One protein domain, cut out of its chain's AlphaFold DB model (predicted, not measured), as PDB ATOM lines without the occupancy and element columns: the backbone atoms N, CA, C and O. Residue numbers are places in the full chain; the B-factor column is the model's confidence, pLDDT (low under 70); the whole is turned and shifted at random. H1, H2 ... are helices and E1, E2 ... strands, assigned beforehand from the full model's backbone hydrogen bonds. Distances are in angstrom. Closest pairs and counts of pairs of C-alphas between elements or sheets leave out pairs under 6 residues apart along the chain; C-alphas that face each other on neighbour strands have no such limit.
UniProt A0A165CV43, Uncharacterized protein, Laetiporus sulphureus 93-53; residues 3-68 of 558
ATOM      1  N   SER A   3     132.995 118.455 127.591       91.69
ATOM      2  CA  SER A   3     134.418 118.520 127.246       91.69
ATOM      3  C   SER A   3     135.063 117.157 127.481       91.69
ATOM      4  O   SER A   3     134.922 116.595 128.565       91.69
ATOM      5  N   PHE A   4     135.748 116.607 126.479       93.88
ATOM      6  CA  PHE A   4     136.415 115.306 126.580       93.88
ATOM      7  C   PHE A   4     137.598 115.230 125.608       93.88
ATOM      8  O   PHE A   4     137.457 115.555 124.428       93.88
ATOM      9  N   ASN A   5     138.773 114.815 126.097       92.19
ATOM     10  CA  ASN A   5     140.029 114.737 125.332       92.19
ATOM     11  C   ASN A   5     140.332 116.001 124.496       92.19
ATOM     12  O   ASN A   5     140.683 115.918 123.321       92.19
ATOM     13  N   GLY A   6     140.142 117.185 125.091       94.88
ATOM     14  CA  GLY A   6     140.376 118.489 124.450       94.88
ATOM     15  C   GLY A   6     139.321 118.920 123.420       94.88
ATOM     16  O   GLY A   6     139.336 120.068 122.985       94.88
ATOM     17  N   LYS A   7     138.379 118.044 123.054       94.94
ATOM     18  CA  LYS A   7     137.226 118.379 122.207       94.94
ATOM     19  C   LYS A   7     136.092 118.922 123.069       94.94
ATOM     20  O   LYS A   7     135.845 118.409 124.161       94.94
ATOM     21  N   THR A   8     135.338 119.887 122.551       95.00
ATOM     22  CA  THR A   8     134.144 120.433 123.210       95.00
ATOM     23  C   THR A   8     132.927 120.347 122.296       95.00
ATOM     24  O   THR A   8     133.034 120.501 121.084       95.00
ATOM     25  N   ALA A   9     131.750 120.103 122.875       95.06
ATOM     26  CA  ALA A   9     130.488 120.161 122.140       95.06
ATOM     27  C   ALA A   9     129.343 120.726 122.990       95.06
ATOM     28  O   ALA A   9     129.272 120.548 124.214       95.06
ATOM     29  N   THR A  10     128.393 121.362 122.306       93.31
ATOM     30  CA  THR A  10     127.109 121.783 122.872       93.31
ATOM     31  C   THR A  10     126.002 120.947 122.246       93.31
ATOM     32  O   THR A  10     125.499 121.260 121.172       93.31
ATOM     33  N   ALA A  11     125.633 119.870 122.934       89.06
ATOM     34  CA  ALA A  11     124.464 119.064 122.614       89.06
ATOM     35  C   ALA A  11     123.252 119.506 123.445       89.06
ATOM     36  O   ALA A  11     123.399 120.000 124.569       89.06
ATOM     37  N   MET A  12     122.051 119.291 122.909       86.62
ATOM     38  CA  MET A  12     120.824 119.324 123.698       86.62
ATOM     39  C   MET A  12     120.608 117.931 124.291       86.62
ATOM     40  O   MET A  12     120.588 116.952 123.551       86.62
ATOM     41  N   ILE A  13     120.476 117.840 125.614       81.81
ATOM     42  CA  ILE A  13     120.192 116.572 126.294       81.81
ATOM     43  C   ILE A  13     118.765 116.155 125.923       81.81
ATOM     44  O   ILE A  13     117.828 116.918 126.153       81.81
ATOM     45  N   MET A  14     118.621 114.967 125.329       74.06
ATOM     46  CA  MET A  14     117.341 114.370 124.918       74.06
ATOM     47  C   MET A  14     116.992 113.130 125.758       74.06
ATOM     48  O   MET A  14     116.331 112.218 125.276       74.06
ATOM     49  N   ASP A  15     117.480 113.081 126.999       69.50
ATOM     50  CA  ASP A  15     117.275 111.954 127.908       69.50
ATOM     51  C   ASP A  15     115.836 111.953 128.451       69.50
ATOM     52  O   ASP A  15     115.515 112.591 129.457       69.50
ATOM     53  N   GLU A  16     114.947 111.260 127.738       59.28
ATOM     54  CA  GLU A  16     113.662 110.815 128.273       59.28
ATOM     55  C   GLU A  16     113.933 109.771 129.358       59.28
ATOM     56  O   GLU A  16     114.167 108.599 129.062       59.28
ATOM     57  N   TRP A  17     113.922 110.223 130.614       63.72
ATOM     58  CA  TRP A  17     114.298 109.466 131.809       63.72
ATOM     59  C   TRP A  17     113.626 108.084 131.874       63.72
ATOM     60  O   TRP A  17     112.508 107.928 132.372       63.72
ATOM     61  N   ARG A  18     114.331 107.048 131.405       64.50
ATOM     62  CA  ARG A  18     113.855 105.663 131.498       64.50
ATOM     63  C   ARG A  18     114.084 105.117 132.912       64.50
ATOM     64  O   ARG A  18     115.205 105.217 133.420       64.50
ATOM     65  N   PRO A  19     113.067 104.519 133.560       56.75
ATOM     66  CA  PRO A  19     113.239 103.921 134.879       56.75
ATOM     67  C   PRO A  19     114.259 102.773 134.817       56.75
ATOM     68  O   PRO A  19     114.201 101.930 133.923       56.75
ATOM     69  N   GLY A  20     115.199 102.755 135.766       62.28
ATOM     70  CA  GLY A  20     116.298 101.780 135.831       62.28
ATOM     71  C   GLY A  20     117.631 102.238 135.219       62.28
ATOM     72  O   GLY A  20     118.615 101.508 135.314       62.28
ATOM     73  N   ARG A  21     117.700 103.437 134.624       59.56
ATOM     74  CA  ARG A  21     118.960 104.040 134.151       59.56
ATOM     75  C   ARG A  21     119.783 104.545 135.362       59.56
ATOM     76  O   ARG A  21     119.192 105.178 136.236       59.56
ATOM     77  N   PRO A  22     121.099 104.257 135.468       61.50
ATOM     78  CA  PRO A  22     121.896 104.641 136.637       61.50
ATOM     79  C   PRO A  22     122.045 106.162 136.743       61.50
ATOM     80  O   PRO A  22     122.271 106.847 135.741       61.50
ATOM     81  N   GLU A  23     121.944 106.687 137.965       70.56
ATOM     82  CA  GLU A  23     122.047 108.123 138.236       70.56
ATOM     83  C   GLU A  23     123.401 108.674 137.762       70.56
ATOM     84  O   GLU A  23     124.461 108.155 138.108       70.56
ATOM     85  N   GLY A  24     123.363 109.720 136.932       76.62
ATOM     86  CA  GLY A  24     124.559 110.308 136.321       76.62
ATOM     87  C   GLY A  24     124.982 109.703 134.976       76.62
ATOM     88  O   GLY A  24     125.918 110.211 134.368       76.62
ATOM     89  N   GLY A  25     124.303 108.684 134.442       86.50
ATOM     90  CA  GLY A  25     124.476 108.325 133.031       86.50
ATOM     91  C   GLY A  25     123.956 109.440 132.113       86.50
ATOM     92  O   GLY A  25     122.885 109.986 132.361       86.50
ATOM     93  N   LEU A  26     124.635 109.742 131.003       88.69
ATOM     94  CA  LEU A  26     124.159 110.696 129.986       88.69
ATOM     95  C   LEU A  26     124.252 110.058 128.597       88.69
ATOM     96  O   LEU A  26     125.351 109.851 128.092       88.69
ATOM     97  N   ASP A  27     123.108 109.711 127.997       91.62
ATOM     98  CA  ASP A  27     123.103 109.078 126.671       91.62
ATOM     99  C   ASP A  27     123.416 110.118 125.591       91.62
ATOM    100  O   ASP A  27     122.755 111.151 125.457       91.62
ATOM    101  N   PHE A  28     124.447 109.827 124.802       91.94
ATOM    102  CA  PHE A  28     124.779 110.564 123.590       91.94
ATOM    103  C   PHE A  28     124.163 109.866 122.380       91.94
ATOM    104  O   PHE A  28     124.140 108.639 122.303       91.94
ATOM    105  N   SER A  29     123.731 110.642 121.381       93.50
ATOM    106  CA  SER A  29     123.482 110.072 120.056       93.50
ATOM    107  C   SER A  29     124.777 109.469 119.510       93.50
ATOM    108  O   SER A  29     125.865 109.981 119.779       93.50
ATOM    109  N   GLU A  30     124.671 108.422 118.693       95.12
ATOM    110  CA  GLU A  30     125.826 107.735 118.099       95.12
ATOM    111  C   GLU A  30     126.807 108.720 117.430       95.12
ATOM    112  O   GLU A  30     128.014 108.658 117.646       95.12
ATOM    113  N   SER A  31     126.276 109.717 116.716       95.12
ATOM    114  CA  SER A  31     127.023 110.818 116.092       95.12
ATOM    115  C   SER A  31     127.772 111.730 117.076       95.12
ATOM    116  O   SER A  31     128.866 112.204 116.767       95.12
ATOM    117  N   LEU A  32     127.209 111.984 118.260       94.44
ATOM    118  CA  LEU A  32     127.834 112.789 119.310       94.44
ATOM    119  C   LEU A  32     128.893 111.977 120.063       94.44
ATOM    120  O   LEU A  32     129.942 112.517 120.408       94.44
ATOM    121  N   PHE A  33     128.663 110.676 120.262       96.25
ATOM    122  CA  PHE A  33     129.674 109.772 120.802       96.25
ATOM    123  C   PHE A  33     130.875 109.677 119.850       96.25
ATOM    124  O   PHE A  33     131.996 109.949 120.278       96.25
ATOM    125  N   GLN A  34     130.633 109.406 118.556       96.69
ATOM    126  CA  GLN A  34     131.651 109.352 117.493       96.69
ATOM    127  C   GLN A  34     132.513 110.625 117.418       96.69
ATOM    128  O   GLN A  34     133.715 110.545 117.156       96.69
ATOM    129  N   TYR A  35     131.928 111.803 117.669       95.94
ATOM    130  CA  TYR A  35     132.678 113.061 117.722       95.94
ATOM    131  C   TYR A  35     133.754 113.039 118.817       95.94
ATOM    132  O   TYR A  35     134.896 113.439 118.571       95.94
ATOM    133  N   PHE A  36     133.431 112.536 120.011       96.12
ATOM    134  CA  PHE A  36     134.373 112.452 121.126       96.12
ATOM    135  C   PHE A  36     135.339 111.266 120.995       96.12
ATOM    136  O   PHE A  36     136.555 111.476 121.065       96.12
ATOM    137  N   SER A  37     134.830 110.057 120.749       96.88
ATOM    138  CA  SER A  37     135.594 108.802 120.743       96.88
ATOM    139  C   SER A  37     135.026 107.766 119.765       96.88
ATOM    140  O   SER A  37     133.895 107.875 119.307       96.88
ATOM    141  N   ASN A  38     135.792 106.714 119.464       97.12
ATOM    142  CA  ASN A  38     135.290 105.581 118.683       97.12
ATOM    143  C   ASN A  38     134.245 104.790 119.502       97.12
ATOM    144  O   ASN A  38     134.468 104.535 120.686       97.12
ATOM    145  N   LEU A  39     133.136 104.371 118.875       96.19
ATOM    146  CA  LEU A  39     132.024 103.645 119.515       96.19
ATOM    147  C   LEU A  39     132.474 102.414 120.312       96.19
ATOM    148  O   LEU A  39     131.893 102.113 121.350       96.19
ATOM    149  N   ASN A  40     133.549 101.755 119.873       96.81
ATOM    150  CA  ASN A  40     134.142 100.589 120.536       96.81
ATOM    151  C   ASN A  40     134.593 100.845 121.992       96.81
ATOM    152  O   ASN A  40     134.902  99.890 122.699       96.81
ATOM    153  N   VAL A  41     134.654 102.103 122.446       96.62
ATOM    154  CA  VAL A  41     134.940 102.462 123.848       96.62
ATOM    155  C   VAL A  41     133.705 102.300 124.752       96.62
ATOM    156  O   VAL A  41     133.857 102.075 125.949       96.62
ATOM    157  N   GLY A  42     132.487 102.371 124.204       94.25
ATOM    158  CA  GLY A  42     131.217 102.111 124.900       94.25
ATOM    159  C   GLY A  42     130.773 103.175 125.913       94.25
ATOM    160  O   GLY A  42     129.641 103.642 125.847       94.25
ATOM    161  N   VAL A  43     131.649 103.591 126.833       94.94
ATOM    162  CA  VAL A  43     131.353 104.557 127.905       94.94
ATOM    163  C   VAL A  43     132.451 105.615 127.978       94.94
ATOM    164  O   VAL A  43     133.634 105.284 127.984       94.94
ATOM    165  N   LEU A  44     132.068 106.893 128.069       93.38
ATOM    166  CA  LEU A  44     132.997 108.006 128.286       93.38
ATOM    167  C   LEU A  44     132.758 108.618 129.668       93.38
ATOM    168  O   LEU A  44     131.683 109.142 129.946       93.38
ATOM    169  N   THR A  45     133.776 108.570 130.523       93.62
ATOM    170  CA  THR A  45     133.790 109.251 131.823       93.62
ATOM    171  C   THR A  45     134.351 110.663 131.664       93.62
ATOM    172  O   THR A  45     135.504 110.823 131.264       93.62
ATOM    173  N   GLY A  46     133.571 111.687 131.998       89.12
ATOM    174  CA  GLY A  46     134.007 113.082 131.949       89.12
ATOM    175  C   GLY A  46     132.979 114.021 132.570       89.12
ATOM    176  O   GLY A  46     131.869 113.605 132.894       89.12
ATOM    177  N   GLU A  47     133.348 115.288 132.734       85.38
ATOM    178  CA  GLU A  47     132.488 116.300 133.350       85.38
ATOM    179  C   GLU A  47     131.632 117.033 132.303       85.38
ATOM    180  O   GLU A  47     132.089 117.374 131.207       85.38
ATOM    181  N   TRP A  48     130.383 117.335 132.659       88.88
ATOM    182  CA  TRP A  48     129.509 118.217 131.885       88.88
ATOM    183  C   TRP A  48     128.902 119.290 132.783       88.88
ATOM    184  O   TRP A  48     128.518 119.042 133.923       88.88
ATOM    185  N   CYS A  49     128.750 120.495 132.238       84.00
ATOM    186  CA  CYS A  49     128.062 121.588 132.917       84.00
ATOM    187  C   CYS A  49     126.748 121.929 132.204       84.00
ATOM    188  O   CYS A  49     126.693 122.112 130.979       84.00
ATOM    189  N   THR A  50     125.662 122.044 132.967       85.00
ATOM    190  CA  THR A  50     124.401 122.592 132.466       85.00
ATOM    191  C   THR A  50     124.505 124.115 132.436       85.00
ATOM    192  O   THR A  50     124.590 124.784 133.463       85.00
ATOM    193  N   LEU A  51     124.493 124.703 131.235       81.12
ATOM    194  CA  LEU A  51     124.384 126.155 131.117       81.12
ATOM    195  C   LEU A  51     122.977 126.570 131.567       81.12
ATOM    196  O   LEU A  51     121.973 126.228 130.925       81.12
ATOM    197  N   SER A  52     122.908 127.322 132.667       80.38
ATOM    198  CA  SER A  52     121.661 127.918 133.155       80.38
ATOM    199  C   SER A  52     120.983 128.737 132.042       80.38
ATOM    200  O   SER A  52     121.647 129.138 131.081       80.38
ATOM    201  N   PRO A  53     119.668 129.018 132.109       75.00
ATOM    202  CA  PRO A  53     119.007 129.854 131.100       75.00
ATOM    203  C   PRO A  53     119.704 131.213 130.896       75.00
ATOM    204  O   PRO A  53     119.816 131.686 129.768       75.00
ATOM    205  N   ILE A  54     120.254 131.781 131.975       80.12
ATOM    206  CA  ILE A  54     121.052 133.015 131.966       80.12
ATOM    207  C   ILE A  54     122.406 132.780 131.275       80.12
ATOM    208  O   ILE A  54     122.781 133.547 130.392       80.12
ATOM    209  N   GLY A  55     123.112 131.691 131.604       77.75
ATOM    210  CA  GLY A  55     124.377 131.322 130.958       77.75
ATOM    211  C   GLY A  55     124.237 131.039 129.457       77.75
ATOM    212  O   GLY A  55     125.103 131.426 128.679       77.75
ATOM    213  N   ARG A  56     123.117 130.440 129.026       76.06
ATOM    214  CA  ARG A  56     122.790 130.247 127.601       76.06
ATOM    215  C   ARG A  56     122.567 131.573 126.876       76.06
ATOM    216  O   ARG A  56     123.080 131.738 125.774       76.06
ATOM    217  N   ALA A  57     121.863 132.522 127.494       72.12
ATOM    218  CA  ALA A  57     121.714 133.863 126.933       72.12
ATOM    219  C   ALA A  57     123.072 134.581 126.832       72.12
ATOM    220  O   ALA A  57     123.405 135.102 125.773       72.12
ATOM    221  N   ALA A  58     123.883 134.553 127.896       74.88
ATOM    222  CA  ALA A  58     125.203 135.185 127.919       74.88
ATOM    223  C   ALA A  58     126.158 134.612 126.854       74.88
ATOM    224  O   ALA A  58     126.798 135.380 126.138       74.88
ATOM    225  N   ALA A  59     126.208 133.283 126.699       72.38
ATOM    226  CA  ALA A  59     127.017 132.624 125.672       72.38
ATOM    227  C   ALA A  59     126.584 133.022 124.250       72.38
ATOM    228  O   ALA A  59     127.424 133.412 123.441       72.38
ATOM    229  N   TRP A  60     125.275 133.013 123.969       79.25
ATOM    230  CA  TRP A  60     124.722 133.421 122.672       79.25
ATOM    231  C   TRP A  60     125.000 134.897 122.349       79.25
ATOM    232  O   TRP A  60     125.309 135.241 121.209       79.25
ATOM    233  N   TYR A  61     124.935 135.782 123.349       79.88
ATOM    234  CA  TYR A  61     125.328 137.183 123.180       79.88
ATOM    235  C   TYR A  61     126.829 137.330 122.899       79.88
ATOM    236  O   TYR A  61     127.190 138.101 122.014       79.88
ATOM    237  N   ALA A  62     127.697 136.587 123.593       74.56
ATOM    238  CA  ALA A  62     129.144 136.641 123.378       74.56
ATOM    239  C   ALA A  62     129.540 136.173 121.964       74.56
ATOM    240  O   ALA A  62     130.233 136.897 121.253       74.56
ATOM    241  N   GLU A  63     129.032 135.016 121.530       70.31
ATOM    242  CA  GLU A  63     129.234 134.458 120.183       70.31
ATOM    243  C   GLU A  63     128.769 135.432 119.085       70.31
ATOM    244  O   GLU A  63     129.477 135.690 118.103       70.31
ATOM    245  N   ARG A  64     127.599 136.055 119.285       72.94
ATOM    246  CA  ARG A  64     127.021 136.998 118.322       72.94
ATOM    247  C   ARG A  64     127.753 138.340 118.270       72.94
ATOM    248  O   ARG A  64     127.829 138.919 117.191       72.94
ATOM    249  N   TYR A  65     128.287 138.836 119.388       76.00
ATOM    250  CA  TYR A  65     129.083 140.070 119.397       76.00
ATOM    251  C   TYR A  65     130.494 139.856 118.838       76.00
ATOM    252  O   TYR A  65     130.956 140.699 118.072       76.00
ATOM    253  N   TRP A  66     131.142 138.722 119.134       71.31
ATOM    254  CA  TRP A  66     132.448 138.376 118.552       71.31
ATOM    255  C   TRP A  66     132.402 138.372 117.016       71.31
ATOM    256  O   TRP A  66     133.208 139.032 116.357       71.31
ATOM    257  N   SER A  67     131.363 137.739 116.460       61.28
ATOM    258  CA  SER A  67     131.082 137.679 115.016       61.28
ATOM    259  C   SER A  67     130.864 139.047 114.343       61.28
ATOM    260  O   SER A  67     130.868 139.128 113.118       61.28
ATOM    261  N   ILE A  68     130.628 140.118 115.111       69.31
ATOM    262  CA  ILE A  68     130.444 141.483 114.588       69.31
ATOM    263  C   ILE A  68     131.767 142.260 114.620       69.31
ATOM    264  O   ILE A  68     132.046 143.013 113.688       69.31
TER     265      ILE A  68
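What this domain is: This is residues 3 to 68 of the 558 residues of an uncharacterized protein of Laetiporus sulphureus 93-53 (UniProt A0A165CV43). With little regular structure, the domain is a small body of loops around the short strand E1 and short helix H1, from which H2 sticks out as an arm with residues 52 to 58 and 60 to 68. The loop tip, residues 17 to 24, sticks out too. The 66 printed residues hold E1, H1 and H2 in that order, mostly helix, with 26 residues in named elements. The whole is loose, radius of gyration of the C-alphas 14.5 A, and elongated, 43 by 27 by 18 A.

How they stand to each other: Residues 3 to 4 pair antiparallel with residues 7 to 8 of E1, residues 7 to 9, which pairs with no named strand. The closest C-alphas of E1 and H1, residues 30 to 36, are those of Lys 7 and Phe 36, 6.7 A apart. H2, residues 53 to 68, is apart from both. O i to N i+4 pairs within hydrogen-bond range are 2 of 3 in H1 and 11 of 12 in H2.

Where its parts are: E1 begins at C-alpha 7 (137.226, 118.379, 122.207). H1 is 10.2 A long. H2, 23.2 A, ends at C-alpha 68 (130.444, 141.483, 114.588).

The domain as a whole: The farthest C-alphas, Gly 20 and Ile 68, are 47.2 A apart. The printed part has no cut. Both links, E1 to H1 and H1 to H2, are long. pLDDT is under 70 at residues 15 to 22 and 67 to 68.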